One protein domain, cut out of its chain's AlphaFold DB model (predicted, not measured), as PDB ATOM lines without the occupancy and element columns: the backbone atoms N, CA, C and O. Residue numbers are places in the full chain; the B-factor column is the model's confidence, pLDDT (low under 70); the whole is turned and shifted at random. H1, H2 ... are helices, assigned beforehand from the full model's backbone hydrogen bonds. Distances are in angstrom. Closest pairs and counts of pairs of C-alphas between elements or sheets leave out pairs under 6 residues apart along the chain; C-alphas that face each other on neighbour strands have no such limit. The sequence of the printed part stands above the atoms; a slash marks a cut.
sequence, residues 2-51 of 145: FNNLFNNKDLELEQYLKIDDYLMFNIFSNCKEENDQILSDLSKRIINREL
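What this domain is: This is residues 2 to 51 of the 145 residues of an uncharacterized protein of Mycoplasma putrefaciens (UniProt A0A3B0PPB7). Going along the printed part from its first residue, you meet two short helices, H1 and H2, on an open loop at one end of an elongated outline, and then a helical hairpin of two longer helices, H3 and H4, that makes the other end. Residues 17 to 24, of which 21 to 24 belong to H3, stand free between H2 and the hairpin's contacts. The printed part has 50 residues, with four named helices in the order H1, H2, H3, H4 and no named strand; its class is all helix. It is only just loose, close to compact, with a radius of gyration of the C-alphas of 12.1 A and spans of 33 by 20 by 16 A.

How they stand to each other: Look first at H1, residues 2 to 6, and H2, residues 13 to 16; they are apart, and neither touches any helix. Go on to H3, residues 21 to 31, and H4, residues 37 to 48, which touch with 11 pairs of C-alphas within 8 A. Their closest C-alphas, those of Phe 28 and Ser 43, are 5.0 A apart. The two form a helical hairpin, running opposite ways at a steep tilt of 44 degrees. In the backbones of H1, H3 and H4 every O i to N i+4 pair is within hydrogen-bond range; H2 is too short for such a pair.

Where its parts are: Find C-alpha 2 at (162.883, 157.144, 181.632), where H1 begins; it runs 6.1 A to Phe 6. H2 runs 5.1 A from Leu 13 to Tyr 16. Find C-alpha 21 at (174.853, 164.543, 178.618); from there H3 runs 15.1 A to Cys 31. H4 runs 16.0 A from Gln 37 to C-alpha 48 at (183.962, 152.640, 174.141).

The domain as a whole: The two C-alphas farthest apart, those of Glu 12 and Glu 50, are 33.3 A apart. The printed part has no cut and no long link. The mean pLDDT of the printed part is 93.6, and no printed residue is under 70.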
ATOM      1  N   PHE A   2     162.372 158.152 182.582       77.25
ATOM      2  CA  PHE A   2     162.883 157.144 181.632       77.25
ATOM      3  C   PHE A   2     161.799 156.292 180.965       77.25
ATOM      4  O   PHE A   2     161.862 156.045 179.772       77.25
ATOM      5  N   ASN A   3     160.750 155.916 181.701       83.62
ATOM      6  CA  ASN A   3     159.636 155.166 181.124       83.62
ATOM      7  C   ASN A   3     158.926 155.920 179.985       83.62
ATOM      8  O   ASN A   3     158.468 155.295 179.038       83.62
ATOM      9  N   ASN A   4     158.821 157.249 180.062       87.50
ATOM     10  CA  ASN A   4     158.222 158.026 178.975       87.50
ATOM     11  C   ASN A   4     159.184 158.105 177.787       87.50
ATOM     12  O   ASN A   4     158.756 157.872 176.663       87.50
ATOM     13  N   LEU A   5     160.479 158.317 178.059       83.69
ATOM     14  CA  LEU A   5     161.539 158.330 177.048       83.69
ATOM     15  C   LEU A   5     161.578 157.016 176.243       83.69
ATOM     16  O   LEU A   5     161.559 157.050 175.020       83.69
ATOM     17  N   PHE A   6     161.565 155.863 176.916       84.25
ATOM     18  CA  PHE A   6     161.652 154.552 176.259       84.25
ATOM     19  C   PHE A   6     160.365 154.115 175.553       84.25
ATOM     20  O   PHE A   6     160.426 153.347 174.603       84.25
ATOM     21  N   ASN A   7     159.200 154.601 175.989       88.38
ATOM     22  CA  ASN A   7     157.914 154.242 175.383       88.38
ATOM     23  C   ASN A   7     157.402 155.292 174.391       88.38
ATOM     24  O   ASN A   7     156.214 155.281 174.067       88.38
ATOM     25  N   ASN A   8     158.268 156.211 173.952       86.81
ATOM     26  CA  ASN A   8     157.925 157.278 173.017       86.81
ATOM     27  C   ASN A   8     156.683 158.082 173.461       86.81
ATOM     28  O   ASN A   8     155.752 158.307 172.688       86.81
ATOM     29  N   LYS A   9     156.640 158.445 174.750       92.44
ATOM     30  CA  LYS A   9     155.576 159.261 175.352       92.44
ATOM     31  C   LYS A   9     156.073 160.675 175.619       92.44
ATOM     32  O   LYS A   9     157.260 160.874 175.880       92.44
ATOM     33  N   ASP A  10     155.139 161.619 175.665       92.50
ATOM     34  CA  ASP A  10     155.437 163.012 175.982       92.50
ATOM     35  C   ASP A  10     156.151 163.157 177.337       92.50
ATOM     36  O   ASP A  10     155.878 162.451 178.321       92.50
ATOM     37  N   LEU A  11     157.101 164.091 177.366       91.94
ATOM     38  CA  LEU A  11     157.825 164.491 178.562       91.94
ATOM     39  C   LEU A  11     157.292 165.837 179.037       91.94
ATOM     40  O   LEU A  11     157.251 166.804 178.281       91.94
ATOM     41  N   GLU A  12     156.954 165.909 180.320       93.81
ATOM     42  CA  GLU A  12     156.713 167.190 180.983       93.81
ATOM     43  C   GLU A  12     157.995 168.034 180.965       93.81
ATOM     44  O   GLU A  12     159.105 167.496 181.064       93.81
ATOM     45  N   LEU A  13     157.860 169.363 180.910       94.69
ATOM     46  CA  LEU A  13     159.002 170.288 180.854       94.69
ATOM     47  C   LEU A  13     160.014 170.035 181.985       94.69
ATOM     48  O   LEU A  13     161.220 169.996 181.754       94.69
ATOM     49  N   GLU A  14     159.533 169.790 183.205       93.69
ATOM     50  CA  GLU A  14     160.385 169.486 184.362       93.69
ATOM     51  C   GLU A  14     161.188 168.185 184.214       93.69
ATOM     52  O   GLU A  14     162.238 168.032 184.836       93.69
ATOM     53  N   GLN A  15     160.696 167.220 183.432       91.75
ATOM     54  CA  GLN A  15     161.429 165.993 183.126       91.75
ATOM     55  C   GLN A  15     162.476 166.251 182.047       91.75
ATOM     56  O   GLN A  15     163.601 165.779 182.178       91.75
ATOM     57  N   TYR A  16     162.126 167.023 181.017       92.19
ATOM     58  CA  TYR A  16     163.050 167.402 179.951       92.19
ATOM     59  C   TYR A  16     164.250 168.195 180.486       92.19
ATOM     60  O   TYR A  16     165.387 167.882 180.155       92.19
ATOM     61  N   LEU A  17     164.017 169.146 181.399       94.44
ATOM     62  CA  LEU A  17     165.071 169.962 182.018       94.44
ATOM     63  C   LEU A  17     166.064 169.166 182.883       94.44
ATOM     64  O   LEU A  17     167.081 169.714 183.297       94.44
ATOM     65  N   LYS A  18     165.779 167.891 183.173       92.06
ATOM     66  CA  LYS A  18     166.704 166.985 183.870       92.06
ATOM     67  C   LYS A  18     167.603 166.201 182.912       92.06
ATOM     68  O   LYS A  18     168.471 165.483 183.393       92.06
ATOM     69  N   ILE A  19     167.368 166.269 181.600       93.00
ATOM     70  CA  ILE A  19     168.191 165.581 180.601       93.00
ATOM     71  C   ILE A  19     169.446 166.409 180.350       93.00
ATOM     72  O   ILE A  19     169.371 167.524 179.839       93.00
ATOM     73  N   ASP A  20     170.594 165.828 180.670       95.25
ATOM     74  CA  ASP A  20     171.910 166.325 180.295       95.25
ATOM     75  C   ASP A  20     172.768 165.183 179.727       95.25
ATOM     76  O   ASP A  20     172.382 164.008 179.746       95.25
ATOM     77  N   ASP A  21     173.943 165.530 179.201       95.62
ATOM     78  CA  ASP A  21     174.853 164.543 178.618       95.62
ATOM     79  C   ASP A  21     175.269 163.487 179.652       95.62
ATOM     80  O   ASP A  21     175.353 162.303 179.329       95.62
ATOM     81  N   TYR A  22     175.476 163.881 180.915       95.25
ATOM     82  CA  TYR A  22     175.873 162.956 181.977       95.25
ATOM     83  C   TYR A  22     174.799 161.892 182.240       95.25
ATOM     84  O   TYR A  22     175.114 160.703 182.341       95.25
ATOM     85  N   LEU A  23     173.528 162.295 182.289       93.50
ATOM     86  CA  LEU A  23     172.392 161.394 182.396       93.50
ATOM     87  C   LEU A  23     172.342 160.435 181.208       93.50
ATOM     88  O   LEU A  23     172.172 159.236 181.411       93.50
ATOM     89  N   MET A  24     172.532 160.933 179.983       92.19
ATOM     90  CA  MET A  24     172.540 160.088 178.785       92.19
ATOM     91  C   MET A  24     173.667 159.049 178.829       92.19
ATOM     92  O   MET A  24     173.418 157.862 178.616       92.19
ATOM     93  N   PHE A  25     174.884 159.452 179.201       94.75
ATOM     94  CA  PHE A  25     176.004 158.524 179.391       94.75
ATOM     95  C   PHE A  25     175.746 157.508 180.511       94.75
ATOM     96  O   PHE A  25     176.152 156.347 180.391       94.75
ATOM     97  N   ASN A  26     175.043 157.897 181.579       94.38
ATOM     98  CA  ASN A  26     174.619 156.968 182.623       94.38
ATOM     99  C   ASN A  26     173.604 155.939 182.096       94.38
ATOM    100  O   ASN A  26     173.761 154.751 182.368       94.38
ATOM    101  N   ILE A  27     172.620 156.364 181.294       93.62
ATOM    102  CA  ILE A  27     171.670 155.455 180.636       93.62
ATOM    103  C   ILE A  27     172.427 154.448 179.766       93.62
ATOM    104  O   ILE A  27     172.272 153.248 179.972       93.62
ATOM    105  N   PHE A  28     173.303 154.905 178.862       95.19
ATOM    106  CA  PHE A  28     174.093 154.012 178.001       95.19
ATOM    107  C   PHE A  28     174.974 153.053 178.816       95.19
ATOM    108  O   PHE A  28     175.105 151.878 178.477       95.19
ATOM    109  N   SER A  29     175.530 153.522 179.936       95.75
ATOM    110  CA  SER A  29     176.332 152.688 180.838       95.75
ATOM    111  C   SER A  29     175.533 151.577 181.516       95.75
ATOM    112  O   SER A  29     176.127 150.559 181.849       95.75
ATOM    113  N   ASN A  30     174.226 151.752 181.725       94.31
ATOM    114  CA  ASN A  30     173.349 150.683 182.206       94.31
ATOM    115  C   ASN A  30     172.898 149.787 181.042       94.31
ATOM    116  O   ASN A  30     173.003 148.568 181.127       94.31
ATOM    117  N   CYS A  31     172.485 150.387 179.919       95.31
ATOM    118  CA  CYS A  31     172.010 149.677 178.730       95.31
ATOM    119  C   CYS A  31     173.049 148.724 178.125       95.31
ATOM    120  O   CYS A  31     172.680 147.715 177.533       95.31
ATOM    121  N   LYS A  32     174.350 148.988 178.302       95.44
ATOM    122  CA  LYS A  32     175.414 148.081 177.844       95.44
ATOM    123  C   LYS A  32     175.337 146.677 178.472       95.44
ATOM    124  O   LYS A  32     175.856 145.739 177.871       95.44
ATOM    125  N   GLU A  33     174.719 146.529 179.646       95.69
ATOM    126  CA  GLU A  33     174.576 145.254 180.371       95.69
ATOM    127  C   GLU A  33     173.176 144.623 180.209       95.69
ATOM    128  O   GLU A  33     172.887 143.597 180.821       95.69
ATOM    129  N   GLU A  34     172.293 145.224 179.402       95.25
ATOM    130  CA  GLU A  34     170.951 144.691 179.140       95.25
ATOM    131  C   GLU A  34     170.983 143.424 178.271       95.25
ATOM    132  O   GLU A  34     171.920 143.179 177.510       95.25
ATOM    133  N   ASN A  35     169.919 142.621 178.359       97.31
ATOM    134  CA  ASN A  35     169.803 141.368 177.600       97.31
ATOM    135  C   ASN A  35     169.533 141.583 176.103       97.31
ATOM    136  O   ASN A  35     169.798 140.690 175.296       97.31
ATOM    137  N   ASP A  36     168.974 142.737 175.731       96.56
ATOM    138  CA  ASP A  36     168.786 143.098 174.330       96.56
ATOM    139  C   ASP A  36     170.157 143.318 173.681       96.56
ATOM    140  O   ASP A  36     170.891 144.247 174.021       96.56
ATOM    141  N   GLN A  37     170.518 142.428 172.757       96.75
ATOM    142  CA  GLN A  37     171.852 142.405 172.161       96.75
ATOM    143  C   GLN A  37     172.147 143.654 171.326       96.75
ATOM    144  O   GLN A  37     173.291 144.104 171.307       96.75
ATOM    145  N   ILE A  38     171.139 144.228 170.664       97.25
ATOM    146  CA  ILE A  38     171.306 145.417 169.824       97.25
ATOM    147  C   ILE A  38     171.513 146.641 170.712       97.25
ATOM    148  O   ILE A  38     172.471 147.391 170.521       97.25
ATOM    149  N   LEU A  39     170.661 146.818 171.724       96.38
ATOM    150  CA  LEU A  39     170.789 147.902 172.692       96.38
ATOM    151  C   LEU A  39     172.115 147.812 173.457       96.38
ATOM    152  O   LEU A  39     172.793 148.830 173.627       96.38
ATOM    153  N   SER A  40     172.497 146.606 173.887       97.81
ATOM    154  CA  SER A  40     173.764 146.346 174.570       97.81
ATOM    155  C   SER A  40     174.957 146.733 173.697       97.81
ATOM    156  O   SER A  40     175.823 147.484 174.149       97.81
ATOM    157  N   ASP A  41     174.998 146.274 172.442       97.75
ATOM    158  CA  ASP A  41     176.095 146.555 171.511       97.75
ATOM    159  C   ASP A  41     176.187 148.047 171.167       97.75
ATOM    160  O   ASP A  41     177.234 148.660 171.379       97.75
ATOM    161  N   LEU A  42     175.091 148.684 170.742       97.31
ATOM    162  CA  LEU A  42     175.090 150.113 170.410       97.31
ATOM    163  C   LEU A  42     175.487 150.987 171.611       97.31
ATOM    164  O   LEU A  42     176.236 151.955 171.454       97.31
ATOM    165  N   SER A  43     175.059 150.615 172.822       97.19
ATOM    166  CA  SER A  43     175.472 151.302 174.051       97.19
ATOM    167  C   SER A  43     176.969 151.130 174.325       97.19
ATOM    168  O   SER A  43     177.650 152.114 174.627       97.19
ATOM    169  N   LYS A  44     177.516 149.913 174.168       97.44
ATOM    170  CA  LYS A  44     178.966 149.656 174.279       97.44
ATOM    171  C   LYS A  44     179.746 150.496 173.282       97.44
ATOM    172  O   LYS A  44     180.732 151.118 173.671       97.44
ATOM    173  N   ARG A  45     179.281 150.589 172.035       96.88
ATOM    174  CA  ARG A  45     179.968 151.353 170.991       96.88
ATOM    175  C   ARG A  45     180.086 152.834 171.320       96.88
ATOM    176  O   ARG A  45     181.157 153.410 171.130       96.88
ATOM    177  N   ILE A  46     179.021 153.442 171.845       95.88
ATOM    178  CA  ILE A  46     179.042 154.848 172.273       95.88
ATOM    179  C   ILE A  46     180.018 155.042 173.442       95.88
ATOM    180  O   ILE A  46     180.861 155.937 173.384       95.88
ATOM    181  N   ILE A  47     179.955 154.187 174.471       96.06
ATOM    182  CA  ILE A  47     180.818 154.282 175.662       96.06
ATOM    183  C   ILE A  47     182.301 154.046 175.327       96.06
ATOM    184  O   ILE A  47     183.167 154.773 175.809       96.06
ATOM    185  N   ASN A  48     182.598 153.058 174.481       96.44
ATOM    186  CA  ASN A  48     183.962 152.640 174.141       96.44
ATOM    187  C   ASN A  48     184.540 153.362 172.914       96.44
ATOM    188  O   ASN A  48     185.688 153.119 172.540       96.44
ATOM    189  N   ARG A  49     183.766 154.253 172.278       95.56
ATOM    190  CA  ARG A  49     184.139 154.959 171.041       95.56
ATOM    191  C   ARG A  49     184.425 154.012 169.861       95.56
ATOM    192  O   ARG A  49     185.302 154.263 169.030       95.56
ATOM    193  N   GLU A  50     183.639 152.951 169.735       96.12
ATOM    194  CA  GLU A  50     183.684 152.009 168.607       96.12
ATOM    195  C   GLU A  50     182.811 152.530 167.453       96.12
ATOM    196  O   GLU A  50     181.725 152.032 167.157       96.12
ATOM    197  N   LEU A  51     183.289 153.606 166.824       95.44
ATOM    198  CA  LEU A  51     182.573 154.321 165.765       95.44
ATOM    199  C   LEU A  51     182.373 153.460 164.511       95.44
ATOM    200  O   LEU A  51     183.276 152.721 164.109       95.44
TER     201      LEU A  51